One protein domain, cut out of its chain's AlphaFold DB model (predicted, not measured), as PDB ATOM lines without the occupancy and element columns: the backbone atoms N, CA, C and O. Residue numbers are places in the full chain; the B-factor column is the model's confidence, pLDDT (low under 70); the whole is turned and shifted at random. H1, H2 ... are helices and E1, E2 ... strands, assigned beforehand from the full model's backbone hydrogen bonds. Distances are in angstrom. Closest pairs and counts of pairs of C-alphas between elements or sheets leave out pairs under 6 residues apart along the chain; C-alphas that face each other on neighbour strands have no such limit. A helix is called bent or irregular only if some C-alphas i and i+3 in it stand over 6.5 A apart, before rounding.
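What this domain is: This is residues 96 to 284 of the 295 residues of an uncharacterized protein of Bdellovibrionales bacterium RIFOXYD1_FULL_53_11 (UniProt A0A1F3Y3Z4). Picture an up-and-down bundle of five helices, each running against the one before it: H4, H7 and H10 run one way along the body, H5 and H9 run back, and H9 crosses H5 steeply. H5 is at the core; the helical hairpin H1 and H2 packs on it, as does H8, while H6 makes the corner between H5 and H7, and a small hairpin of strands packs on H4 and H7. The printed part has 189 residues, mostly helix, with E1 and E2, one antiparallel sheet, followed by H1 to H10. It is compact, with a radius of gyration of the C-alphas of 15.9 A, and elongated, spanning 56 by 36 by 30 A.

How they stand to each other: Start at the hairpin of E1, residues 96 to 98, and E2, residues 104 to 108: N 97 and O 105, 2.8 A apart, are within hydrogen-bond range. The closest C-alphas of E2 and H7, residues 219 to 239, are Ile 107 and Gly 224, 4.9 A apart. H7 touches H4, residues 156 to 180, at a shallow tilt of 28 degrees, the same way, closest at C-alphas 232 and 167, 5.3 A. The hub is H5, residues 189 to 207; its residues 189 to 197 touch residues 159 to 170 of H4, closest at C-alphas 190 and 166, 4.9 A. Residues 196 to 204 of H5 touch H1, residues 123 to 132, closest at C-alphas 200 and 127, 5.5 A. H1 and H2, residues 137 to 148, form a helical hairpin at 14 degrees; H3, residues 150 to 153, touches H1, with C-alphas 152 and 124 4.5 A apart. H5 also touches H8, residues 246 to 255, and H9, residues 258 to 268, and touches H6, residues 209 to 217, only at the corner. H10, residues 272 to 282, touches H7 at 7 degrees, closest at C-alphas 279 and 237, 4.8 A. Every O i to N i+4 pair is within hydrogen-bond range in H2 and H4 to H10, but 3 of 6 in H1; H3 is too short for one.

Where its parts are: Find C-alpha 96 at (-19.195, 55.132, 6.330), where E1 begins. H4 runs 36.1 A from C-alpha 156 at (-19.017, 50.364, -6.598); H7 measures 29.9 A and H5 26.5 A. H1 is irregular: C-alphas 126 and 129 are 7.3 A apart. H10 ends at C-alpha 282, (-46.502, 44.260, 0.486).

The domain as a whole: The C-alphas farthest apart, Lys 115 and Arg 181, are 56.0 A apart. The printed part has no cut; E2 to H1 is the long link. Mean pLDDT of the printed part is 86.7, under 70 at residues 110 to 121, 125 to 126 and 241 to 243.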
ATOM      1  N   VAL A  96     -18.252  55.046   5.217       94.50
ATOM      2  CA  VAL A  96     -19.195  55.132   6.330       94.50
ATOM      3  C   VAL A  96     -20.499  55.711   5.809       94.50
ATOM      4  O   VAL A  96     -20.529  56.856   5.374       94.50
ATOM      5  N   PHE A  97     -21.556  54.913   5.893       96.62
ATOM      6  CA  PHE A  97     -22.905  55.286   5.493       96.62
ATOM      7  C   PHE A  97     -23.730  55.644   6.718       96.62
ATOM      8  O   PHE A  97     -23.781  54.878   7.688       96.62
ATOM      9  N   PHE A  98     -24.404  56.783   6.667       98.00
ATOM     10  CA  PHE A  98     -25.406  57.179   7.637       98.00
ATOM     11  C   PHE A  98     -26.744  56.534   7.269       98.00
ATOM     12  O   PHE A  98     -27.309  56.789   6.206       98.00
ATOM     13  N   LEU A  99     -27.245  55.655   8.133       98.19
ATOM     14  CA  LEU A  99     -28.432  54.843   7.874       98.19
ATOM     15  C   LEU A  99     -29.726  55.582   8.249       98.19
ATOM     16  O   LEU A  99     -29.719  56.547   9.018       98.19
ATOM     17  N   VAL A 100     -30.859  55.117   7.718       98.12
ATOM     18  CA  VAL A 100     -32.193  55.717   7.930       98.12
ATOM     19  C   VAL A 100     -32.592  55.711   9.409       98.12
ATOM     20  O   VAL A 100     -33.198  56.656   9.921       98.12
ATOM     21  N   ASP A 101     -32.195  54.680  10.149       97.19
ATOM     22  CA  ASP A 101     -32.433  54.604  11.593       97.19
ATOM     23  C   ASP A 101     -31.526  55.543  12.414       97.19
ATOM     24  O   ASP A 101     -31.785  55.761  13.602       97.19
ATOM     25  N   GLY A 102     -30.552  56.202  11.773       97.00
ATOM     26  CA  GLY A 102     -29.583  57.128  12.366       97.00
ATOM     27  C   GLY A 102     -28.304  56.470  12.865       97.00
ATOM     28  O   GLY A 102     -27.455  57.164  13.427       97.00
ATOM     29  N   SER A 103     -28.174  55.155  12.697       97.00
ATOM     30  CA  SER A 103     -26.923  54.446  12.929       97.00
ATOM     31  C   SER A 103     -25.935  54.674  11.777       97.00
ATOM     32  O   SER A 103     -26.233  55.354  10.793       97.00
ATOM     33  N   GLN A 104     -24.723  54.142  11.920       95.12
ATOM     34  CA  GLN A 104     -23.689  54.194  10.891       95.12
ATOM     35  C   GLN A 104     -23.281  52.775  10.506       95.12
ATOM     36  O   GLN A 104     -23.101  51.920  11.379       95.12
ATOM     37  N   ALA A 105     -23.087  52.536   9.214       92.56
ATOM     38  CA  ALA A 105     -22.509  51.303   8.702       92.56
ATOM     39  C   ALA A 105     -21.162  51.595   8.053       92.56
ATOM     40  O   ALA A 105     -21.066  52.428   7.159       92.56
ATOM     41  N   SER A 106     -20.124  50.881   8.482       91.25
ATOM     42  CA  SER A 106     -18.843  50.887   7.788       91.25
ATOM     43  C   SER A 106     -18.788  49.720   6.810       91.25
ATOM     44  O   SER A 106     -19.093  48.586   7.184       91.25
ATOM     45  N   ILE A 107     -18.406  49.998   5.568       89.62
ATOM     46  CA  ILE A 107     -18.213  48.994   4.523       89.62
ATOM     47  C   ILE A 107     -16.808  49.173   3.988       89.62
ATOM     48  O   ILE A 107     -16.468  50.243   3.487       89.62
ATOM     49  N   SER A 108     -15.975  48.144   4.102       82.75
ATOM     50  CA  SER A 108     -14.684  48.152   3.423       82.75
ATOM     51  C   SER A 108     -14.886  48.335   1.925       82.75
ATOM     52  O   SER A 108     -15.797  47.751   1.353       82.75
ATOM     53  N   SER A 109     -14.029  49.116   1.278       74.44
ATOM     54  CA  SER A 109     -13.872  49.091  -0.172       74.44
ATOM     55  C   SER A 109     -13.693  47.641  -0.617       74.44
ATOM     56  O   SER A 109     -13.267  46.796   0.184       74.44
ATOM     57  N   THR A 110     -14.002  47.335  -1.877       64.81
ATOM     58  CA  THR A 110     -13.907  45.944  -2.342       64.81
ATOM     59  C   THR A 110     -12.508  45.417  -2.008       64.81
ATOM     60  O   THR A 110     -11.527  46.093  -2.342       64.81
ATOM     61  N   PRO A 111     -12.380  44.289  -1.275       58.97
ATOM     62  CA  PRO A 111     -11.072  43.861  -0.813       58.97
ATOM     63  C   PRO A 111     -10.156  43.649  -2.021       58.97
ATOM     64  O   PRO A 111     -10.630  43.123  -3.039       58.97
ATOM     65  N   PRO A 112      -8.874  44.054  -1.936       60.47
ATOM     66  CA  PRO A 112      -7.931  43.848  -3.028       60.47
ATOM     67  C   PRO A 112      -7.892  42.366  -3.416       60.47
ATOM     68  O   PRO A 112      -8.198  41.492  -2.595       60.47
ATOM     69  N   ASP A 113      -7.534  42.066  -4.666       62.97
ATOM     70  CA  ASP A 113      -7.358  40.667  -5.064       62.97
ATOM     71  C   ASP A 113      -6.228  40.004  -4.262       62.97
ATOM     72  O   ASP A 113      -5.475  40.624  -3.509       62.97
ATOM     73  N   GLU A 114      -6.071  38.700  -4.473       60.34
ATOM     74  CA  GLU A 114      -5.007  37.884  -3.882       60.34
ATOM     75  C   GLU A 114      -3.587  38.384  -4.205       60.34
ATOM     76  O   GLU A 114      -2.625  37.917  -3.599       60.34
ATOM     77  N   LYS A 115      -3.436  39.316  -5.156       60.75
ATOM     78  CA  LYS A 115      -2.164  39.921  -5.564       60.75
ATOM     79  C   LYS A 115      -1.999  41.357  -5.051       60.75
ATOM     80  O   LYS A 115      -1.009  42.001  -5.391       60.75
ATOM     81  N   GLY A 116      -2.930  41.861  -4.241       60.72
ATOM     82  CA  GLY A 116      -2.908  43.238  -3.749       60.72
ATOM     83  C   GLY A 116      -3.291  44.284  -4.803       60.72
ATOM     84  O   GLY A 116      -3.131  45.479  -4.552       60.72
ATOM     85  N   GLY A 117      -3.777  43.860  -5.974       61.53
ATOM     86  CA  GLY A 117      -4.316  44.738  -7.005       61.53
ATOM     87  C   GLY A 117      -5.695  45.264  -6.611       61.53
ATOM     88  O   GLY A 117      -6.484  44.562  -5.972       61.53
ATOM     89  N   GLN A 118      -5.999  46.510  -6.988       57.97
ATOM     90  CA  GLN A 118      -7.365  47.016  -6.868       57.97
ATOM     91  C   GLN A 118      -8.276  46.210  -7.799       57.97
ATOM     92  O   GLN A 118      -8.089  46.178  -9.012       57.97
ATOM     93  N   THR A 119      -9.258  45.554  -7.195       58.47
ATOM     94  CA  THR A 119     -10.327  44.765  -7.823       58.47
ATOM     95  C   THR A 119     -11.580  45.581  -8.091       58.47
ATOM     96  O   THR A 119     -12.585  45.021  -8.530       58.47
ATOM     97  N   GLU A 120     -11.553  46.875  -7.771       63.62
ATOM     98  CA  GLU A 120     -12.707  47.747  -7.916       63.62
ATOM     99  C   GLU A 120     -12.929  48.058  -9.378       63.62
ATOM    100  O   GLU A 120     -12.157  48.761 -10.025       63.62
ATOM    101  N   LEU A 121     -14.001  47.474  -9.888       67.81
ATOM    102  CA  LEU A 121     -14.388  47.624 -11.267       67.81
ATOM    103  C   LEU A 121     -15.398  48.752 -11.382       67.81
ATOM    104  O   LEU A 121     -16.343  48.821 -10.590       67.81
ATOM    105  N   GLU A 122     -15.203  49.593 -12.391       77.94
ATOM    106  CA  GLU A 122     -16.109  50.685 -12.726       77.94
ATOM    107  C   GLU A 122     -17.484  50.112 -13.096       77.94
ATOM    108  O   GLU A 122     -17.574  49.290 -14.020       77.94
ATOM    109  N   PRO A 123     -18.577  50.518 -12.428       74.88
ATOM    110  CA  PRO A 123     -19.906  50.026 -12.753       74.88
ATOM    111  C   PRO A 123     -20.319  50.263 -14.206       74.88
ATOM    112  O   PRO A 123     -21.068  49.455 -14.761       74.88
ATOM    113  N   SER A 124     -19.796  51.315 -14.842       71.62
ATOM    114  CA  SER A 124     -19.987  51.595 -16.268       71.62
ATOM    115  C   SER A 124     -19.615  50.420 -17.163       71.62
ATOM    116  O   SER A 124     -20.398  50.011 -18.022       71.62
ATOM    117  N   SER A 125     -18.454  49.822 -16.900       66.44
ATOM    118  CA  SER A 125     -17.892  48.719 -17.676       66.44
ATOM    119  C   SER A 125     -18.661  47.399 -17.505       66.44
ATOM    120  O   SER A 125     -18.455  46.454 -18.267       66.44
ATOM    121  N   ILE A 126     -19.565  47.332 -16.522       67.75
ATOM    122  CA  ILE A 126     -20.137  46.084 -16.004       67.75
ATOM    123  C   ILE A 126     -21.656  46.036 -16.121       67.75
ATOM    124  O   ILE A 126     -22.201  45.003 -16.507       67.75
ATOM    125  N   ALA A 127     -22.342  47.129 -15.791       71.38
ATOM    126  CA  ALA A 127     -23.792  47.136 -15.632       71.38
ATOM    127  C   ALA A 127     -24.525  47.930 -16.721       71.38
ATOM    128  O   ALA A 127     -25.718  47.703 -16.910       71.38
ATOM    129  N   HIS A 128     -23.858  48.826 -17.463       76.81
ATOM    130  CA  HIS A 128     -24.547  49.686 -18.435       76.81
ATOM    131  C   HIS A 128     -25.212  48.881 -19.563       76.81
ATOM    132  O   HIS A 128     -26.419  48.996 -19.766       76.81
ATOM    133  N   ALA A 129     -24.456  47.997 -20.224       75.50
ATOM    134  CA  ALA A 129     -24.981  47.156 -21.302       75.50
ATOM    135  C   ALA A 129     -26.090  46.201 -20.823       75.50
ATOM    136  O   ALA A 129     -26.999  45.869 -21.579       75.50
ATOM    137  N   GLU A 130     -26.036  45.752 -19.567       79.50
ATOM    138  CA  GLU A 130     -27.089  44.917 -18.980       79.50
ATOM    139  C   GLU A 130     -28.344  45.725 -18.646       79.50
ATOM    140  O   GLU A 130     -29.454  45.237 -18.851       79.50
ATOM    141  N   ALA A 131     -28.185  46.966 -18.183       79.44
ATOM    142  CA  ALA A 131     -29.297  47.863 -17.911       79.44
ATOM    143  C   ALA A 131     -30.059  48.233 -19.196       79.44
ATOM    144  O   ALA A 131     -31.288  48.253 -19.179       79.44
ATOM    145  N   GLU A 132     -29.361  48.452 -20.317       79.19
ATOM    146  CA  GLU A 132     -30.002  48.722 -21.614       79.19
ATOM    147  C   GLU A 132     -30.864  47.543 -22.097       79.19
ATOM    148  O   GLU A 132     -31.964  47.743 -22.615       79.19
ATOM    149  N   LYS A 133     -30.423  46.301 -21.848       83.00
ATOM    150  CA  LYS A 133     -31.181  45.084 -22.194       83.00
ATOM    151  C   LYS A 133     -32.485  44.931 -21.412       83.00
ATOM    152  O   LYS A 133     -33.342  44.154 -21.822       83.00
ATOM    153  N   LEU A 134     -32.660  45.651 -20.299       80.00
ATOM    154  CA  LEU A 134     -33.908  45.613 -19.531       80.00
ATOM    155  C   LEU A 134     -35.067  46.329 -20.244       80.00
ATOM    156  O   LEU A 134     -36.207  46.174 -19.816       80.00
ATOM    157  N   GLY A 135     -34.804  47.089 -21.316       76.25
ATOM    158  CA  GLY A 135     -35.839  47.610 -22.220       76.25
ATOM    159  C   GLY A 135     -36.770  48.673 -21.624       76.25
ATOM    160  O   GLY A 135     -37.788  48.994 -22.227       76.25
ATOM    161  N   SER A 136     -36.441  49.226 -20.452       79.56
ATOM    162  CA  SER A 136     -37.235  50.263 -19.787       79.56
ATOM    163  C   SER A 136     -36.594  51.636 -19.969       79.56
ATOM    164  O   SER A 136     -35.470  51.852 -19.519       79.56
ATOM    165  N   ASP A 137     -37.323  52.593 -20.549       83.44
ATOM    166  CA  ASP A 137     -36.830  53.964 -20.769       83.44
ATOM    167  C   ASP A 137     -36.345  54.641 -19.481       83.44
ATOM    168  O   ASP A 137     -35.347  55.362 -19.489       83.44
ATOM    169  N   ILE A 138     -37.020  54.376 -18.357       80.50
ATOM    170  CA  ILE A 138     -36.634  54.906 -17.044       80.50
ATOM    171  C   ILE A 138     -35.290  54.313 -16.613       80.50
ATOM    172  O   ILE A 138     -34.403  55.049 -16.183       80.50
ATOM    173  N   ILE A 139     -35.116  52.998 -16.760       81.56
ATOM    174  CA  ILE A 139     -33.847  52.335 -16.442       81.56
ATOM    175  C   ILE A 139     -32.745  52.863 -17.356       81.56
ATOM    176  O   ILE A 139     -31.674  53.192 -16.863       81.56
ATOM    177  N   SER A 140     -33.012  53.024 -18.651       81.75
ATOM    178  CA  SER A 140     -32.058  53.577 -19.615       81.75
ATOM    179  C   SER A 140     -31.653  55.013 -19.275       81.75
ATOM    180  O   SER A 140     -30.478  55.362 -19.386       81.75
ATOM    181  N   ALA A 141     -32.591  55.852 -18.827       82.38
ATOM    182  CA  ALA A 141     -32.288  57.211 -18.386       82.38
ATOM    183  C   ALA A 141     -31.357  57.211 -17.165       82.38
ATOM    184  O   ALA A 141     -30.331  57.890 -17.171       82.38
ATOM    185  N   TYR A 142     -31.659  56.391 -16.157       84.38
ATOM    186  CA  TYR A 142     -30.796  56.236 -14.988       84.38
ATOM    187  C   TYR A 142     -29.452  55.600 -15.336       84.38
ATOM    188  O   TYR A 142     -28.425  56.013 -14.810       84.38
ATOM    189  N   ALA A 143     -29.430  54.627 -16.243       83.12
ATOM    190  CA  ALA A 143     -28.206  53.968 -16.665       83.12
ATOM    191  C   ALA A 143     -27.279  54.971 -17.350       83.12
ATOM    192  O   ALA A 143     -26.081  54.939 -17.110       83.12
ATOM    193  N   LYS A 144     -27.807  55.918 -18.132       83.94
ATOM    194  CA  LYS A 144     -26.992  56.995 -18.707       83.94
ATOM    195  C   LYS A 144     -26.356  57.875 -17.632       83.94
ATOM    196  O   LYS A 144     -25.167  58.165 -17.726       83.94
ATOM    197  N   THR A 145     -27.115  58.253 -16.606       81.12
ATOM    198  CA  THR A 145     -26.622  59.104 -15.511       81.12
ATOM    199  C   THR A 145     -25.612  58.380 -14.622       81.12
ATOM    200  O   THR A 145     -24.510  58.878 -14.414       81.12
ATOM    201  N   TYR A 146     -25.978  57.201 -14.123       82.56
ATOM    202  CA  TYR A 146     -25.261  56.508 -13.051       82.56
ATOM    203  C   TYR A 146     -24.288  55.439 -13.544       82.56
ATOM    204  O   TYR A 146     -23.379  55.072 -12.809       82.56
ATOM    205  N   LEU A 147     -24.455  54.939 -14.774       83.12
ATOM    206  CA  LEU A 147     -23.602  53.892 -15.339       83.12
ATOM    207  C   LEU A 147     -22.817  54.363 -16.572       83.12
ATOM    208  O   LEU A 147     -21.674  53.984 -16.702       83.12
ATOM    209  N   ALA A 148     -23.344  55.190 -17.475       77.81
ATOM    210  CA  ALA A 148     -22.623  55.567 -18.704       77.81
ATOM    211  C   ALA A 148     -21.821  56.879 -18.594       77.81
ATOM    212  O   ALA A 148     -20.980  57.158 -19.448       77.81
ATOM    213  N   GLY A 149     -22.105  57.704 -17.580       75.75
ATOM    214  CA  GLY A 149     -21.488  59.018 -17.364       75.75
ATOM    215  C   GLY A 149     -20.297  59.012 -16.401       75.75
ATOM    216  O   GLY A 149     -19.786  57.961 -16.020       75.75
ATOM    217  N   GLU A 150     -19.875  60.202 -15.957       77.94
ATOM    218  CA  GLU A 150     -18.777  60.354 -14.980       77.94
ATOM    219  C   GLU A 150     -19.046  59.612 -13.664       77.94
ATOM    220  O   GLU A 150     -18.120  59.061 -13.077       77.94
ATOM    221  N   MET A 151     -20.310  59.522 -13.234       73.56
ATOM    222  CA  MET A 151     -20.695  58.721 -12.064       73.56
ATOM    223  C   MET A 151     -20.398  57.231 -12.265       73.56
ATOM    224  O   MET A 151     -19.938  56.562 -11.348       73.56
ATOM    225  N   GLY A 152     -20.582  56.714 -13.483       72.38
ATOM    226  CA  GLY A 152     -20.326  55.311 -13.805       72.38
ATOM    227  C   GLY A 152     -18.843  54.938 -13.855       72.38
ATOM    228  O   GLY A 152     -18.518  53.754 -13.781       72.38
ATOM    229  N   LYS A 153     -17.947  55.927 -13.969       78.69
ATOM    230  CA  LYS A 153     -16.489  55.743 -13.850       78.69
ATOM    231  C   LYS A 153     -16.017  55.703 -12.398       78.69
ATOM    232  O   LYS A 153     -14.842  55.461 -12.135       78.69
ATOM    233  N   GLN A 154     -16.906  56.003 -11.455       82.31
ATOM    234  CA  GLN A 154     -16.589  55.860 -10.046       82.31
ATOM    235  C   GLN A 154     -16.629  54.384  -9.645       82.31
ATOM    236  O   GLN A 154     -16.788  53.486 -10.471       82.31
ATOM    237  N   LYS A 155     -16.417  54.118  -8.365       85.56
ATOM    238  CA  LYS A 155     -16.302  52.769  -7.825       85.56
ATOM    239  C   LYS A 155     -17.673  52.251  -7.381       85.56
ATOM    240  O   LYS A 155     -18.670  52.969  -7.413       85.56
ATOM    241  N   PHE A 156     -17.747  50.977  -6.998       87.62
ATOM    242  CA  PHE A 156     -19.017  50.364  -6.598       87.62
ATOM    243  C   PHE A 156     -19.639  51.015  -5.354       87.62
ATOM    244  O   PHE A 156     -20.863  51.100  -5.256       87.62
ATOM    245  N   ASP A 157     -18.817  51.530  -4.440       87.88
ATOM    246  CA  ASP A 157     -19.250  52.333  -3.294       87.88
ATOM    247  C   ASP A 157     -20.074  53.555  -3.699       87.88
ATOM    248  O   ASP A 157     -21.012  53.874  -2.980       87.88
ATOM    249  N   SER A 158     -19.840  54.162  -4.866       88.94
ATOM    250  CA  SER A 158     -20.690  55.251  -5.360       88.94
ATOM    251  C   SER A 158     -22.116  54.785  -5.666       88.94
ATOM    252  O   SER A 158     -23.065  55.518  -5.424       88.94
ATOM    253  N   ILE A 159     -22.312  53.549  -6.145       91.31
ATOM    254  CA  ILE A 159     -23.671  52.995  -6.313       91.31
ATOM    255  C   ILE A 159     -24.279  52.642  -4.953       91.31
ATOM    256  O   ILE A 159     -25.482  52.801  -4.760       91.31
ATOM    257  N   LEU A 160     -23.471  52.172  -3.999       94.44
ATOM    258  CA  LEU A 160     -23.944  51.917  -2.635       94.44
ATOM    259  C   LEU A 160     -24.355  53.212  -1.917       94.44
ATOM    260  O   LEU A 160     -25.344  53.202  -1.186       94.44
ATOM    261  N   ASP A 161     -23.644  54.308  -2.168       95.50
ATOM    262  CA  ASP A 161     -23.968  55.655  -1.695       95.50
ATOM    263  C   ASP A 161     -25.300  56.139  -2.281       95.50
ATOM    264  O   ASP A 161     -26.207  56.502  -1.534       95.50
ATOM    265  N   GLU A 162     -25.505  56.001  -3.593       96.12
ATOM    266  CA  GLU A 162     -26.802  56.285  -4.228       96.12
ATOM    267  C   GLU A 162     -27.927  55.380  -3.706       96.12
ATOM    268  O   GLU A 162     -29.042  55.843  -3.465       96.12
ATOM    269  N   LEU A 163     -27.662  54.087  -3.486       97.25
ATOM    270  CA  LEU A 163     -28.631  53.169  -2.881       97.25
ATOM    271  C   LEU A 163     -29.043  53.648  -1.481       97.25
ATOM    272  O   LEU A 163     -30.232  53.606  -1.151       97.25
ATOM    273  N   ASN A 164     -28.084  54.105  -0.669       98.19
ATOM    274  CA  ASN A 164     -28.347  54.664   0.654       98.19
ATOM    275  C   ASN A 164     -29.144  55.976   0.549       98.19
ATOM    276  O   ASN A 164     -30.180  56.118   1.202       98.19
ATOM    277  N   ALA A 165     -28.729  56.892  -0.325       97.88
ATOM    278  CA  ALA A 165     -29.383  58.179  -0.547       97.88
ATOM    279  C   ALA A 165     -30.836  58.027  -1.006       97.88
ATOM    280  O   ALA A 165     -31.737  58.601  -0.388       97.88
ATOM    281  N   TYR A 166     -31.104  57.138  -1.964       97.44
ATOM    282  CA  TYR A 166     -32.472  56.849  -2.389       97.44
ATOM    283  C   TYR A 166     -33.309  56.115  -1.331       97.44
ATOM    284  O   TYR A 166     -34.538  56.232  -1.346       97.44
ATOM    285  N   ALA A 167     -32.695  55.375  -0.400       97.88
ATOM    286  CA  ALA A 167     -33.425  54.801   0.730       97.88
ATOM    287  C   ALA A 167     -33.908  55.906   1.687       97.88
ATOM    288  O   ALA A 167     -35.065  55.892   2.115       97.88
ATOM    289  N   HIS A 168     -33.065  56.910   1.959       97.94
ATOM    290  CA  HIS A 168     -33.468  58.107   2.704       97.94
ATOM    291  C   HIS A 168     -34.504  58.945   1.950       97.94
ATOM    292  O   HIS A 168     -35.478  59.374   2.567       97.94
ATOM    293  N   ASP A 169     -34.355  59.138   0.635       96.06
ATOM    294  CA  ASP A 169     -35.354  59.828  -0.197       96.06
ATOM    295  C   ASP A 169     -36.725  59.146  -0.082       96.06
ATOM    296  O   ASP A 169     -37.710  59.788   0.294       96.06
ATOM    297  N   ALA A 170     -36.781  57.823  -0.287       95.38
ATOM    298  CA  ALA A 170     -38.017  57.049  -0.181       95.38
ATOM    299  C   ALA A 170     -38.652  57.160   1.213       95.38
ATOM    300  O   ALA A 170     -39.877  57.325   1.326       95.38
ATOM    301  N   ARG A 171     -37.829  57.129   2.272       96.62
ATOM    302  CA  ARG A 171     -38.283  57.327   3.650       96.62
ATOM    303  C   ARG A 171     -38.903  58.706   3.846       96.62
ATOM    304  O   ARG A 171     -40.029  58.805   4.333       96.62
ATOM    305  N   VAL A 172     -38.184  59.761   3.467       96.19
ATOM    306  CA  VAL A 172     -38.616  61.153   3.647       96.19
ATOM    307  C   VAL A 172     -39.890  61.431   2.864       96.19
ATOM    308  O   VAL A 172     -40.823  62.017   3.414       96.19
ATOM    309  N   VAL A 173     -39.976  60.971   1.612       94.12
ATOM    310  CA  VAL A 173     -41.193  61.101   0.801       94.12
ATOM    311  C   VAL A 173     -42.375  60.426   1.492       94.12
ATOM    312  O   VAL A 173     -43.442  61.032   1.582       94.12
ATOM    313  N   SER A 174     -42.189  59.206   2.002       93.19
ATOM    314  CA  SER A 174     -43.254  58.436   2.660       93.19
ATOM    315  C   SER A 174     -43.731  59.098   3.954       93.19
ATOM    316  O   SER A 174     -44.934  59.281   4.150       93.19
ATOM    317  N   ASP A 175     -42.791  59.509   4.805       95.06
ATOM    318  CA  ASP A 175     -43.043  60.205   6.067       95.06
ATOM    319  C   ASP A 175     -43.786  61.540   5.843       95.06
ATOM    320  O   ASP A 175     -44.810  61.810   6.478       95.06
ATOM    321  N   LEU A 176     -43.311  62.369   4.902       94.38
ATOM    322  CA  LEU A 176     -43.931  63.658   4.572       94.38
ATOM    323  C   LEU A 176     -45.319  63.481   3.956       94.38
ATOM    324  O   LEU A 176     -46.254  64.164   4.367       94.38
ATOM    325  N   ALA A 177     -45.471  62.561   3.001       92.44
ATOM    326  CA  ALA A 177     -46.756  62.271   2.371       92.44
ATOM    327  C   ALA A 177     -47.799  61.840   3.414       92.44
ATOM    328  O   ALA A 177     -48.914  62.366   3.436       92.44
ATOM    329  N   ALA A 178     -47.418  60.953   4.339       92.44
ATOM    330  CA  ALA A 178     -48.284  60.530   5.435       92.44
ATOM    331  C   ALA A 178     -48.619  61.690   6.391       92.44
ATOM    332  O   ALA A 178     -49.792  61.907   6.709       92.44
ATOM    333  N   GLY A 179     -47.612  62.455   6.824       93.81
ATOM    334  CA  GLY A 179     -47.774  63.564   7.768       93.81
ATOM    335  C   GLY A 179     -48.628  64.715   7.231       93.81
ATOM    336  O   GLY A 179     -49.447  65.272   7.964       93.81
ATOM    337  N   LEU A 180     -48.485  65.026   5.942       92.12
ATOM    338  CA  LEU A 180     -49.218  66.092   5.251       92.12
ATOM    339  C   LEU A 180     -50.542  65.608   4.644       92.12
ATOM    340  O   LEU A 180     -51.315  66.417   4.137       92.12
ATOM    341  N   ARG A 181     -50.824  64.298   4.715       90.44
ATOM    342  CA  ARG A 181     -51.983  63.647   4.079       90.44
ATOM    343  C   ARG A 181     -52.030  63.878   2.565       90.44
ATOM    344  O   ARG A 181     -53.104  63.981   1.973       90.44
ATOM    345  N   GLU A 182     -50.862  63.943   1.941       88.56
ATOM    346  CA  GLU A 182     -50.706  64.092   0.500       88.56
ATOM    347  C   GLU A 182     -50.445  62.728  -0.141       88.56
ATOM    348  O   GLU A 182     -49.677  61.913   0.365       88.56
ATOM    349  N   THR A 183     -51.048  62.468  -1.299       82.00
ATOM    350  CA  THR A 183     -50.655  61.311  -2.108       82.00
ATOM    351  C   THR A 183     -49.437  61.679  -2.936       82.00
ATOM    352  O   THR A 183     -49.524  62.542  -3.815       82.00
ATOM    353  N   ARG A 184     -48.314  60.998  -2.709       81.81
ATOM    354  CA  ARG A 184     -47.085  61.222  -3.469       81.81
ATOM    355  C   ARG A 184     -46.583  59.928  -4.088       81.81
ATOM    356  O   ARG A 184     -46.605  58.874  -3.462       81.81
ATOM    357  N   ARG A 185     -46.131  60.029  -5.338       80.81
ATOM    358  CA  ARG A 185     -45.399  58.953  -6.003       80.81
ATOM    359  C   ARG A 185     -43.954  58.971  -5.533       80.81
ATOM    360  O   ARG A 185     -43.339  60.038  -5.515       80.81
ATOM    361  N   ILE A 186     -43.440  57.800  -5.185       81.12
ATOM    362  CA  ILE A 186     -42.032  57.620  -4.841       81.12
ATOM    363  C   ILE A 186     -41.200  57.612  -6.114       81.12
ATOM    364  O   ILE A 186     -41.606  57.043  -7.130       81.12
ATOM    365  N   ASN A 187     -40.048  58.270  -6.049       85.62
ATOM    366  CA  ASN A 187     -39.071  58.281  -7.120       85.62
ATOM    367  C   ASN A 187     -38.597  56.836  -7.409       85.62
ATOM    368  O   ASN A 187     -38.251  56.130  -6.460       85.62
ATOM    369  N   PRO A 188     -38.561  56.368  -8.675       90.81
ATOM    370  CA  PRO A 188     -38.082  55.023  -9.000       90.81
ATOM    371  C   PRO A 188     -36.587  54.782  -8.692       90.81
ATOM    372  O   PRO A 188     -36.107  53.661  -8.871       90.81
ATOM    373  N   GLY A 189     -35.837  55.804  -8.263       93.19
ATOM    374  CA  GLY A 189     -34.400  55.712  -8.007       93.19
ATOM    375  C   GLY A 189     -33.996  54.585  -7.053       93.19
ATOM    376  O   GLY A 189     -33.068  53.847  -7.373       93.19
ATOM    377  N   LEU A 190     -34.739  54.342  -5.964       95.62
ATOM    378  CA  LEU A 190     -34.421  53.252  -5.025       95.62
ATOM    379  C   LEU A 190     -34.497  51.873  -5.694       95.62
ATOM    380  O   LEU A 190     -33.596  51.046  -5.551       95.62
ATOM    381  N   GLN A 191     -35.563  51.622  -6.458       94.75
ATOM    382  CA  GLN A 191     -35.736  50.370  -7.193       94.75
ATOM    383  C   GLN A 191     -34.617  50.196  -8.224       94.75
ATOM    384  O   GLN A 191     -34.100  49.093  -8.393       94.75
ATOM    385  N   ILE A 192     -34.219  51.279  -8.889       94.12
ATOM    386  CA  ILE A 192     -33.165  51.247  -9.902       94.12
ATOM    387  C   ILE A 192     -31.798  50.987  -9.271       94.12
ATOM    388  O   ILE A 192     -31.052  50.168  -9.802       94.12
ATOM    389  N   MET A 193     -31.482  51.583  -8.121       96.12
ATOM    390  CA  MET A 193     -30.225  51.288  -7.425       96.12
ATOM    391  C   MET A 193     -30.169  49.833  -6.940       96.12
ATOM    392  O   MET A 193     -29.130  49.185  -7.068       96.12
ATOM    393  N   ILE A 194     -31.295  49.258  -6.490       96.31
ATOM    394  CA  ILE A 194     -31.384  47.817  -6.188       96.31
ATOM    395  C   ILE A 194     -31.061  46.971  -7.434       96.31
ATOM    396  O   ILE A 194     -30.340  45.972  -7.327       96.31
ATOM    397  N   ILE A 195     -31.577  47.365  -8.605       94.12
ATOM    398  CA  ILE A 195     -31.299  46.702  -9.888       94.12
ATOM    399  C   ILE A 195     -29.816  46.836 -10.244       94.12
ATOM    400  O   ILE A 195     -29.179  45.825 -10.525       94.12
ATOM    401  N   PHE A 196     -29.248  48.042 -10.212       93.62
ATOM    402  CA  PHE A 196     -27.859  48.290 -10.614       93.62
ATOM    403  C   PHE A 196     -26.858  47.555  -9.730       93.62
ATOM    404  O   PHE A 196     -25.953  46.910 -10.258       93.62
ATOM    405  N   CYS A 197     -27.068  47.540  -8.414       93.81
ATOM    406  CA  CYS A 197     -26.275  46.712  -7.512       93.81
ATOM    407  C   CYS A 197     -26.401  45.215  -7.833       93.81
ATOM    408  O   CYS A 197     -25.395  44.509  -7.864       93.81
ATOM    409  N   GLY A 198     -27.611  44.723  -8.122       93.81
ATOM    410  CA  GLY A 198     -27.821  43.329  -8.517       93.81
ATOM    411  C   GLY A 198     -27.100  42.961  -9.819       93.81
ATOM    412  O   GLY A 198     -26.417  41.940  -9.869       93.81
ATOM    413  N   LEU A 199     -27.196  43.812 -10.846       91.00
ATOM    414  CA  LEU A 199     -26.493  43.637 -12.123       91.00
ATOM    415  C   LEU A 199     -24.970  43.673 -11.940       91.00
ATOM    416  O   LEU A 199     -24.264  42.842 -12.513       91.00
ATOM    417  N   TYR A 200     -24.466  44.587 -11.106       89.50
ATOM    418  CA  TYR A 200     -23.049  44.649 -10.759       89.50
ATOM    419  C   TYR A 200     -22.578  43.338 -10.118       89.50
ATOM    420  O   TYR A 200     -21.612  42.734 -10.581       89.50
ATOM    421  N   ILE A 201     -23.298  42.851  -9.101       91.44
ATOM    422  CA  ILE A 201     -22.994  41.589  -8.410       91.44
ATOM    423  C   ILE A 201     -22.996  40.403  -9.384       91.44
ATOM    424  O   ILE A 201     -22.094  39.562  -9.336       91.44
ATOM    425  N   GLU A 202     -23.995  40.321 -10.267       90.81
ATOM    426  CA  GLU A 202     -24.115  39.250 -11.260       90.81
ATOM    427  C   GLU A 202     -22.893  39.197 -12.186       90.81
ATOM    428  O   GLU A 202     -22.314  38.128 -12.395       90.81
ATOM    429  N   ARG A 203     -22.464  40.356 -12.685       87.75
ATOM    430  CA  ARG A 203     -21.325  40.473 -13.596       87.75
ATOM    431  C   ARG A 203     -19.986  40.280 -12.873       87.75
ATOM    432  O   ARG A 203     -19.134  39.551 -13.369       87.75
ATOM    433  N   VAL A 204     -19.816  40.807 -11.655       87.25
ATOM    434  CA  VAL A 204     -18.636  40.511 -10.812       87.25
ATOM    435  C   VAL A 204     -18.482  39.008 -10.595       87.25
ATOM    436  O   VAL A 204     -17.387  38.466 -10.735       87.25
ATOM    437  N   LYS A 205     -19.584  38.314 -10.301       90.56
ATOM    438  CA  LYS A 205     -19.591  36.860 -10.142       90.56
ATOM    439  C   LYS A 205     -19.198  36.123 -11.427       90.56
ATOM    440  O   LYS A 205     -18.514  35.104 -11.337       90.56
ATOM    441  N   ALA A 206     -19.663  36.589 -12.584       89.75
ATOM    442  CA  ALA A 206     -19.451  35.917 -13.863       89.75
ATOM    443  C   ALA A 206     -18.031  36.114 -14.414       89.75
ATOM    444  O   ALA A 206     -17.399  35.142 -14.825       89.75
ATOM    445  N   ASP A 207     -17.522  37.346 -14.401       86.06
ATOM    446  CA  ASP A 207     -16.311  37.702 -15.155       86.06
ATOM    447  C   ASP A 207     -15.096  37.984 -14.265       86.06
ATOM    448  O   ASP A 207     -13.965  37.995 -14.750       86.06
ATOM    449  N   PHE A 208     -15.300  38.175 -12.956       86.12
ATOM    450  CA  PHE A 208     -14.253  38.618 -12.034       86.12
ATOM    451  C   PHE A 208     -14.160  37.716 -10.791       86.12
ATOM    452  O   PHE A 208     -14.406  38.157  -9.666       86.12
ATOM    453  N   PRO A 209     -13.754  36.439 -10.939       88.38
ATOM    454  CA  PRO A 209     -13.782  35.452  -9.856       88.38
ATOM    455  C   PRO A 209     -12.895  35.806  -8.650       88.38
ATOM    456  O   PRO A 209     -13.170  35.365  -7.534       88.38
ATOM    457  N   ALA A 210     -11.829  36.592  -8.834       85.00
ATOM    458  CA  ALA A 210     -11.022  37.100  -7.722       85.00
ATOM    459  C   ALA A 210     -11.803  38.133  -6.893       85.00
ATOM    460  O   ALA A 210     -11.982  37.938  -5.690       85.00
ATOM    461  N   THR A 211     -12.355  39.158  -7.547       83.81
ATOM    462  CA  THR A 211     -13.245  40.156  -6.935       83.81
ATOM    463  C   THR A 211     -14.459  39.496  -6.284       83.81
ATOM    464  O   THR A 211     -14.817  39.816  -5.155       83.81
ATOM    465  N   TRP A 212     -15.062  38.504  -6.941       89.75
ATOM    466  CA  TRP A 212     -16.188  37.759  -6.390       89.75
ATOM    467  C   TRP A 212     -15.842  37.029  -5.090       89.75
ATOM    468  O   TRP A 212     -16.610  37.079  -4.129       89.75
ATOM    469  N   ARG A 213     -14.674  36.376  -5.019       88.69
ATOM    470  CA  ARG A 213     -14.202  35.745  -3.776       88.69
ATOM    471  C   ARG A 213     -13.995  36.777  -2.670       88.69
ATOM    472  O   ARG A 213     -14.396  36.515  -1.540       88.69
ATOM    473  N   ALA A 214     -13.444  37.946  -2.995       83.81
ATOM    474  CA  ALA A 214     -13.304  39.052  -2.050       83.81
ATOM    475  C   ALA A 214     -14.670  39.531  -1.521       83.81
ATOM    476  O   ALA A 214     -14.862  39.611  -0.310       83.81
ATOM    477  N   VAL A 215     -15.655  39.729  -2.402       85.62
ATOM    478  CA  VAL A 215     -17.043  40.059  -2.030       85.62
ATOM    479  C   VAL A 215     -17.671  38.973  -1.145       85.62
ATOM    480  O   VAL A 215     -18.371  39.279  -0.181       85.62
ATOM    481  N   LYS A 216     -17.425  37.693  -1.449       89.56
ATOM    482  CA  LYS A 216     -17.999  36.556  -0.713       89.56
ATOM    483  C   LYS A 216     -17.357  36.284   0.640       89.56
ATOM    484  O   LYS A 216     -18.031  35.720   1.498       89.56
ATOM    485  N   ASN A 217     -16.090  36.639   0.811       87.69
ATOM    486  CA  ASN A 217     -15.320  36.302   2.005       87.69
ATOM    487  C   ASN A 217     -15.019  37.528   2.884       87.69
ATOM    488  O   ASN A 217     -14.594  37.367   4.026       87.69
ATOM    489  N   GLY A 218     -15.244  38.746   2.384       86.94
ATOM    490  CA  GLY A 218     -15.097  39.980   3.149       86.94
ATOM    491  C   GLY A 218     -16.241  40.152   4.144       86.94
ATOM    492  O   GLY A 218     -17.301  40.656   3.777       86.94
ATOM    493  N   ALA A 219     -16.032  39.754   5.400       88.62
ATOM    494  CA  ALA A 219     -17.068  39.792   6.438       88.62
ATOM    495  C   ALA A 219     -17.663  41.198   6.644       88.62
ATOM    496  O   ALA A 219     -18.886  41.345   6.675       88.62
ATOM    497  N   ASP A 220     -16.817  42.230   6.712       86.94
ATOM    498  CA  ASP A 220     -17.268  43.620   6.868       86.94
ATOM    499  C   ASP A 220     -18.013  44.118   5.628       86.94
ATOM    500  O   ASP A 220     -19.074  44.733   5.747       86.94
ATOM    501  N   PHE A 221     -17.523  43.769   4.431       88.81
ATOM    502  CA  PHE A 221     -18.204  44.075   3.173       88.81
ATOM    503  C   PHE A 221     -19.598  43.441   3.124       88.81
ATOM    504  O   PHE A 221     -20.581  44.128   2.860       88.81
ATOM    505  N   GLN A 222     -19.716  42.148   3.444       91.00
ATOM    506  CA  GLN A 222     -21.002  41.449   3.466       91.00
ATOM    507  C   GLN A 222     -21.957  42.004   4.513       91.00
ATOM    508  O   GLN A 222     -23.146  42.151   4.232       91.00
ATOM    509  N   LYS A 223     -21.461  42.309   5.717       91.69
ATOM    510  CA  LYS A 223     -22.272  42.915   6.774       91.69
ATOM    511  C   LYS A 223     -22.833  44.257   6.311       91.69
ATOM    512  O   LYS A 223     -24.038  44.475   6.422       91.69
ATOM    513  N   GLY A 224     -21.979  45.112   5.757       92.50
ATOM    514  CA  GLY A 224     -22.355  46.396   5.184       92.50
ATOM    515  C   GLY A 224     -23.380  46.279   4.060       92.50
ATOM    516  O   GLY A 224     -24.457  46.869   4.120       92.50
ATOM    517  N   LEU A 225     -23.072  45.446   3.067       93.44
ATOM    518  CA  LEU A 225     -23.926  45.203   1.909       93.44
ATOM    519  C   LEU A 225     -25.296  44.643   2.325       93.44
ATOM    520  O   LEU A 225     -26.326  45.051   1.787       93.44
ATOM    521  N   LYS A 226     -25.327  43.753   3.327       95.31
ATOM    522  CA  LYS A 226     -26.567  43.224   3.903       95.31
ATOM    523  C   LYS A 226     -27.394  44.319   4.565       95.31
ATOM    524  O   LYS A 226     -28.609  44.325   4.375       95.31
ATOM    525  N   LEU A 227     -26.769  45.209   5.337       96.00
ATOM    526  CA  LEU A 227     -27.459  46.320   5.997       96.00
ATOM    527  C   LEU A 227     -28.096  47.258   4.968       96.00
ATOM    528  O   LEU A 227     -29.299  47.496   5.049       96.00
ATOM    529  N   LEU A 228     -27.331  47.698   3.964       96.94
ATOM    530  CA  LEU A 228     -27.840  48.586   2.914       96.94
ATOM    531  C   LEU A 228     -28.975  47.941   2.113       96.94
ATOM    532  O   LEU A 228     -30.013  48.566   1.907       96.94
ATOM    533  N   TYR A 229     -28.823  46.676   1.706       97.19
ATOM    534  CA  TYR A 229     -29.874  45.975   0.967       97.19
ATOM    535  C   TYR A 229     -31.144  45.773   1.802       97.19
ATOM    536  O   TYR A 229     -32.250  46.000   1.313       97.19
ATOM    537  N   SER A 230     -30.992  45.381   3.071       96.62
ATOM    538  CA  SER A 230     -32.129  45.175   3.977       96.62
ATOM    539  C   SER A 230     -32.885  46.484   4.210       96.62
ATOM    540  O   SER A 230     -34.106  46.505   4.073       96.62
ATOM    541  N   GLN A 231     -32.162  47.581   4.468       97.62
ATOM    542  CA  GLN A 231     -32.744  48.918   4.596       97.62
ATOM    543  C   GLN A 231     -33.471  49.328   3.313       97.62
ATOM    544  O   GLN A 231     -34.625  49.740   3.374       97.62
ATOM    545  N   ALA A 232     -32.838  49.171   2.149       97.44
ATOM    546  CA  ALA A 232     -33.454  49.503   0.868       97.44
ATOM    547  C   ALA A 232     -34.774  48.741   0.651       97.44
ATOM    548  O   ALA A 232     -35.761  49.329   0.215       97.44
ATOM    549  N   LEU A 233     -34.830  47.450   0.997       96.69
ATOM    550  CA  LEU A 233     -36.061  46.661   0.913       96.69
ATOM    551  C   LEU A 233     -37.118  47.079   1.940       96.69
ATOM    552  O   LEU A 233     -38.308  47.072   1.614       96.69
ATOM    553  N   ASP A 234     -36.714  47.423   3.161       96.00
ATOM    554  CA  ASP A 234     -37.630  47.879   4.206       96.00
ATOM    555  C   ASP A 234     -38.245  49.238   3.868       96.00
ATOM    556  O   ASP A 234     -39.463  49.397   3.999       96.00
ATOM    557  N   GLU A 235     -37.448  50.172   3.351       95.38
ATOM    558  CA  GLU A 235     -37.934  51.480   2.909       95.38
ATOM    559  C   GLU A 235     -38.771  51.370   1.641       95.38
ATOM    560  O   GLU A 235     -39.841  51.970   1.555       95.38
ATOM    561  N   LEU A 236     -38.379  50.511   0.696       93.31
ATOM    562  CA  LEU A 236     -39.213  50.197  -0.459       93.31
ATOM    563  C   LEU A 236     -40.576  49.647  -0.021       93.31
ATOM    564  O   LEU A 236     -41.612  50.093  -0.505       93.31
ATOM    565  N   ARG A 237     -40.585  48.708   0.931       92.25
ATOM    566  CA  ARG A 237     -41.809  48.131   1.495       92.25
ATOM    567  C   ARG A 237     -42.670  49.191   2.183       92.25
ATOM    568  O   ARG A 237     -43.885  49.185   1.991       92.25
ATOM    569  N   ALA A 238     -42.065  50.071   2.978       90.38
ATOM    570  CA  ALA A 238     -42.763  51.162   3.659       90.38
ATOM    571  C   ALA A 238     -43.366  52.163   2.662       90.38
ATOM    572  O   ALA A 238     -44.474  52.658   2.866       90.38
ATOM    573  N   ALA A 239     -42.675  52.391   1.549       88.50
ATOM    574  CA  ALA A 239     -43.097  53.277   0.477       88.50
ATOM    575  C   ALA A 239     -44.254  52.695  -0.366       88.50
ATOM    576  O   ALA A 239     -44.987  53.426  -1.029       88.50
ATOM    577  N   CYS A 240     -44.519  51.390  -0.297       85.69
ATOM    578  CA  CYS A 240     -45.548  50.715  -1.097       85.69
ATOM    579  C   CYS A 240     -47.020  51.019  -0.725       85.69
ATOM    580  O   CYS A 240     -47.919  50.221  -0.989       85.69
ATOM    581  N   THR A 241     -47.298  52.195  -0.162       67.62
ATOM    582  CA  THR A 241     -48.623  52.667   0.272       67.62
ATOM    583  C   THR A 241     -49.501  53.208  -0.863       67.62
ATOM    584  O   THR A 241     -50.693  53.443  -0.662       67.62
ATOM    585  N   SER A 242     -48.954  53.382  -2.072       55.75
ATOM    586  CA  SER A 242     -49.667  53.931  -3.230       55.75
ATOM    587  C   SER A 242     -49.560  53.037  -4.472       55.75
ATOM    588  O   SER A 242     -48.647  52.229  -4.631       55.75
ATOM    589  N   LYS A 243     -50.564  53.134  -5.352       65.06
ATOM    590  CA  LYS A 243     -50.702  52.315  -6.563       65.06
ATOM    591  C   LYS A 243     -49.568  52.615  -7.554       65.06
ATOM    592  O   LYS A 243     -49.734  53.485  -8.405       65.06
ATOM    593  N   TYR A 244     -48.464  51.869  -7.496       75.00
ATOM    594  CA  TYR A 244     -47.515  51.816  -8.613       75.00
ATOM    595  C   TYR A 244     -48.264  51.479  -9.904       75.00
ATOM    596  O   TYR A 244     -49.066  50.535  -9.948       75.00
ATOM    597  N   SER A 245     -48.006  52.243 -10.961       78.12
ATOM    598  CA  SER A 245     -48.693  52.086 -12.246       78.12
ATOM    599  C   SER A 245     -47.707  52.111 -13.409       78.12
ATOM    600  O   SER A 245     -46.608  52.646 -13.287       78.12
ATOM    601  N   GLY A 246     -48.088  51.497 -14.534       85.62
ATOM    602  CA  GLY A 246     -47.275  51.488 -15.750       85.62
ATOM    603  C   GLY A 246     -45.835  51.020 -15.513       85.62
ATOM    604  O   GLY A 246     -45.608  49.956 -14.930       85.62
ATOM    605  N   THR A 247     -44.889  51.851 -15.945       83.25
ATOM    606  CA  THR A 247     -43.437  51.627 -15.886       83.25
ATOM    607  C   THR A 247     -42.900  51.506 -14.461       83.25
ATOM    608  O   THR A 247     -42.009  50.703 -14.215       83.25
ATOM    609  N   GLU A 248     -43.470  52.204 -13.475       84.44
ATOM    610  CA  GLU A 248     -43.014  52.114 -12.078       84.44
ATOM    611  C   GLU A 248     -43.218  50.695 -11.523       84.44
ATOM    612  O   GLU A 248     -42.357  50.139 -10.842       84.44
ATOM    613  N   LYS A 249     -44.352  50.068 -11.869       87.25
ATOM    614  CA  LYS A 249     -44.651  48.688 -11.473       87.25
ATOM    615  C   LYS A 249     -43.741  47.684 -12.183       87.25
ATOM    616  O   LYS A 249     -43.485  46.610 -11.651       87.25
ATOM    617  N   GLU A 250     -43.290  47.992 -13.393       88.44
ATOM    618  CA  GLU A 250     -42.322  47.177 -14.130       88.44
ATOM    619  C   GLU A 250     -40.927  47.253 -13.504       88.44
ATOM    620  O   GLU A 250     -40.364  46.211 -13.174       88.44
ATOM    621  N   VAL A 251     -40.424  48.457 -13.224       89.31
ATOM    622  CA  VAL A 251     -39.144  48.651 -12.522       89.31
ATOM    623  C   VAL A 251     -39.171  47.958 -11.158       89.31
ATOM    624  O   VAL A 251     -38.238  47.242 -10.799       89.31
ATOM    625  N   LEU A 252     -40.279  48.073 -10.421       90.50
ATOM    626  CA  LEU A 252     -40.440  47.385  -9.143       90.50
ATOM    627  C   LEU A 252     -40.422  45.852  -9.283       90.50
ATOM    628  O   LEU A 252     -39.844  45.162  -8.443       90.50
ATOM    629  N   ARG A 253     -41.020  45.304 -10.351       90.62
ATOM    630  CA  ARG A 253     -40.943  43.865 -10.657       90.62
ATOM    631  C   ARG A 253     -39.525  43.421 -10.980       90.62
ATOM    632  O   ARG A 253     -39.162  42.325 -10.575       90.62
ATOM    633  N   LEU A 254     -38.747  44.241 -11.684       90.81
ATOM    634  CA  LEU A 254     -37.348  43.946 -11.988       90.81
ATOM    635  C   LEU A 254     -36.497  43.950 -10.711       90.81
ATOM    636  O   LEU A 254     -35.786  42.980 -10.455       90.81
ATOM    637  N   ALA A 255     -36.638  44.977  -9.866       91.94
ATOM    638  CA  ALA A 255     -35.901  45.105  -8.606       91.94
ATOM    639  C   ALA A 255     -36.158  43.938  -7.636       91.94
ATOM    640  O   ALA A 255     -35.243  43.463  -6.965       91.94
ATOM    641  N   LEU A 256     -37.400  43.453  -7.590       92.56
ATOM    642  CA  LEU A 256     -37.825  42.333  -6.742       92.56
ATOM    643  C   LEU A 256     -37.868  40.993  -7.499       92.56
ATOM    644  O   LEU A 256     -38.366  39.994  -6.978       92.56
ATOM    645  N   GLY A 257     -37.373  40.978  -8.739       90.88
ATOM    646  CA  GLY A 257     -37.396  39.836  -9.641       90.88
ATOM    647  C   GLY A 257     -36.356  38.780  -9.281       90.88
ATOM    648  O   GLY A 257     -35.396  39.041  -8.552       90.88
ATOM    649  N   LYS A 258     -36.522  37.563  -9.813       91.06
ATOM    650  CA  LYS A 258     -35.665  36.413  -9.476       91.06
ATOM    651  C   LYS A 258     -34.200  36.649  -9.845       91.06
ATOM    652  O   LYS A 258     -33.328  36.272  -9.069       91.06
ATOM    653  N   ARG A 259     -33.928  37.273 -10.996       92.38
ATOM    654  CA  ARG A 259     -32.564  37.616 -11.432       92.38
ATOM    655  C   ARG A 259     -31.840  38.478 -10.393       92.38
ATOM    656  O   ARG A 259     -30.829  38.053  -9.841       92.38
ATOM    657  N   ILE A 260     -32.406  39.645 -10.081       93.75
ATOM    658  CA  ILE A 260     -31.803  40.618  -9.160       93.75
ATOM    659  C   ILE A 260     -31.710  40.042  -7.748       93.75
ATOM    660  O   ILE A 260     -30.634  40.024  -7.157       93.75
ATOM    661  N   THR A 261     -32.802  39.489  -7.219       93.62
ATOM    662  CA  THR A 261     -32.804  38.883  -5.874       93.62
ATOM    663  C   THR A 261     -31.866  37.678  -5.770       93.62
ATOM    664  O   THR A 261     -31.220  37.500  -4.742       93.62
ATOM    665  N   GLY A 262     -31.709  36.899  -6.842       94.19
ATOM    666  CA  GLY A 262     -30.746  35.803  -6.924       94.19
ATOM    667  C   GLY A 262     -29.289  36.268  -6.914       94.19
ATOM    668  O   GLY A 262     -28.446  35.593  -6.321       94.19
ATOM    669  N   ALA A 263     -28.979  37.424  -7.511       94.19
ATOM    670  CA  ALA A 263     -27.657  38.041  -7.398       94.19
ATOM    671  C   ALA A 263     -27.368  38.451  -5.943       94.19
ATOM    672  O   ALA A 263     -26.328  38.087  -5.390       94.19
ATOM    673  N   TRP A 264     -28.329  39.105  -5.283       95.44
ATOM    674  CA  TRP A 264     -28.226  39.466  -3.866       95.44
ATOM    675  C   TRP A 264     -28.091  38.248  -2.944       95.44
ATOM    676  O   TRP A 264     -27.220  38.239  -2.078       95.44
ATOM    677  N   GLU A 265     -28.875  37.189  -3.155       95.12
ATOM    678  CA  GLU A 265     -28.752  35.918  -2.423       95.12
ATOM    679  C   GLU A 265     -27.373  35.283  -2.635       95.12
ATOM    680  O   GLU A 265     -26.744  34.795  -1.696       95.12
ATOM    681  N   ALA A 266     -26.859  35.324  -3.869       94.06
ATOM    682  CA  ALA A 266     -25.527  34.817  -4.154       94.06
ATOM    683  C   ALA A 266     -24.469  35.578  -3.346       94.06
ATOM    684  O   ALA A 266     -23.561  34.931  -2.818       94.06
ATOM    685  N   ALA A 267     -24.577  36.905  -3.223       91.75
ATOM    686  CA  ALA A 267     -23.625  37.724  -2.473       91.75
ATOM    687  C   ALA A 267     -23.773  37.541  -0.955       91.75
ATOM    688  O   ALA A 267     -22.784  37.251  -0.282       91.75
ATOM    689  N   LEU A 268     -24.997  37.640  -0.436       93.44
ATOM    690  CA  LEU A 268     -25.303  37.756   0.995       93.44
ATOM    691  C   LEU A 268     -25.605  36.423   1.694       93.44
ATOM    692  O   LEU A 268     -25.679  36.373   2.922       93.44
ATOM    693  N   GLY A 269     -25.775  35.341   0.933       90.50
ATOM    694  CA  GLY A 269     -26.230  34.060   1.461       90.50
ATOM    695  C   GLY A 269     -27.736  34.038   1.722       90.50
ATOM    696  O   GLY A 269     -28.500  34.808   1.140       90.50
ATOM    697  N   THR A 270     -28.162  33.119   2.590       86.56
ATOM    698  CA  THR A 270     -29.580  32.809   2.782       86.56
ATOM    699  C   THR A 270     -30.377  33.982   3.347       86.56
ATOM    700  O   THR A 270     -30.029  34.508   4.407       86.56
ATOM    701  N   GLY A 271     -31.497  34.320   2.703       87.19
ATOM    702  CA  GLY A 271     -32.536  35.195   3.266       87.19
ATOM    703  C   GLY A 271     -32.779  36.506   2.515       87.19
ATOM    704  O   GLY A 271     -33.838  37.107   2.710       87.19
ATOM    705  N   ALA A 272     -31.885  36.912   1.610       89.12
ATOM    706  CA  ALA A 272     -32.077  38.090   0.758       89.12
ATOM    707  C   ALA A 272     -33.351  37.952  -0.101       89.12
ATOM    708  O   ALA A 272     -34.196  38.847  -0.149       89.12
ATOM    709  N   THR A 273     -33.555  36.769  -0.679       90.94
ATOM    710  CA  THR A 273     -34.740  36.410  -1.471       90.94
ATOM    711  C   THR A 273     -36.016  36.439  -0.629       90.94
ATOM    712  O   THR A 273     -37.063  36.886  -1.096       90.94
ATOM    713  N   ALA A 274     -35.951  35.985   0.628       91.19
ATOM    714  CA  ALA A 274     -37.107  35.982   1.523       91.19
ATOM    715  C   ALA A 274     -37.538  37.410   1.902       91.19
ATOM    716  O   ALA A 274     -38.739  37.703   1.916       91.19
ATOM    717  N   HIS A 275     -36.572  38.301   2.152       91.94
ATOM    718  CA  HIS A 275     -36.821  39.719   2.426       91.94
ATOM    719  C   HIS A 275     -37.425  40.414   1.202       91.94
ATOM    720  O   HIS A 275     -38.475  41.052   1.311       91.94
ATOM    721  N   ALA A 276     -36.859  40.192   0.013       91.44
ATOM    722  CA  ALA A 276     -37.399  40.737  -1.229       91.44
ATOM    723  C   ALA A 276     -38.815  40.220  -1.527       91.44
ATOM    724  O   ALA A 276     -39.690  40.987  -1.931       91.44
ATOM    725  N   ALA A 277     -39.094  38.943  -1.251       90.31
ATOM    726  CA  ALA A 277     -40.437  38.385  -1.378       90.31
ATOM    727  C   ALA A 277     -41.436  39.034  -0.401       90.31
ATOM    728  O   ALA A 277     -42.609  39.204  -0.743       90.31
ATOM    729  N   ALA A 278     -40.999  39.409   0.807       91.50
ATOM    730  CA  ALA A 278     -41.830  40.153   1.753       91.50
ATOM    731  C   ALA A 278     -42.138  41.576   1.255       91.50
ATOM    732  O   ALA A 278     -43.294  42.009   1.339       91.50
ATOM    733  N   ALA A 279     -41.148  42.264   0.677       91.06
ATOM    734  CA  ALA A 279     -41.363  43.543   0.005       91.06
ATOM    735  C   ALA A 279     -42.354  43.385  -1.165       91.06
ATOM    736  O   ALA A 279     -43.384  44.053  -1.186       91.06
ATOM    737  N   ALA A 280     -42.142  42.410  -2.057       90.44
ATOM    738  CA  ALA A 280     -42.999  42.169  -3.225       90.44
ATOM    739  C   ALA A 280     -44.469  41.923  -2.856       90.44
ATOM    740  O   ALA A 280     -45.368  42.494  -3.481       90.44
ATOM    741  N   ARG A 281     -44.716  41.119  -1.809       90.81
ATOM    742  CA  ARG A 281     -46.070  40.884  -1.281       90.81
ATOM    743  C   ARG A 281     -46.722  42.177  -0.803       90.81
ATOM    744  O   ARG A 281     -47.868  42.435  -1.158       90.81
ATOM    745  N   THR A 282     -45.991  42.984  -0.040       90.62
ATOM    746  CA  THR A 282     -46.502  44.260   0.486       90.62
ATOM    747  C   THR A 282     -46.827  45.234  -0.644       90.62
ATOM    748  O   THR A 282     -47.850  45.906  -0.608       90.62
ATOM    749  N   CYS A 283     -46.014  45.241  -1.699       88.69
ATOM    750  CA  CYS A 283     -46.199  46.108  -2.857       88.69
ATOM    751  C   CYS A 283     -47.222  45.599  -3.886       88.69
ATOM    752  O   CYS A 283     -47.327  46.155  -4.982       88.69
ATOM    753  N   GLY A 284     -47.961  44.527  -3.584       88.31
ATOM    754  CA  GLY A 284     -48.975  43.985  -4.493       88.31
ATOM    755  C   GLY A 284     -48.396  43.428  -5.800       88.31
ATOM    756  O   GLY A 284     -49.089  43.375  -6.824       88.31
TER     757      GLY A 284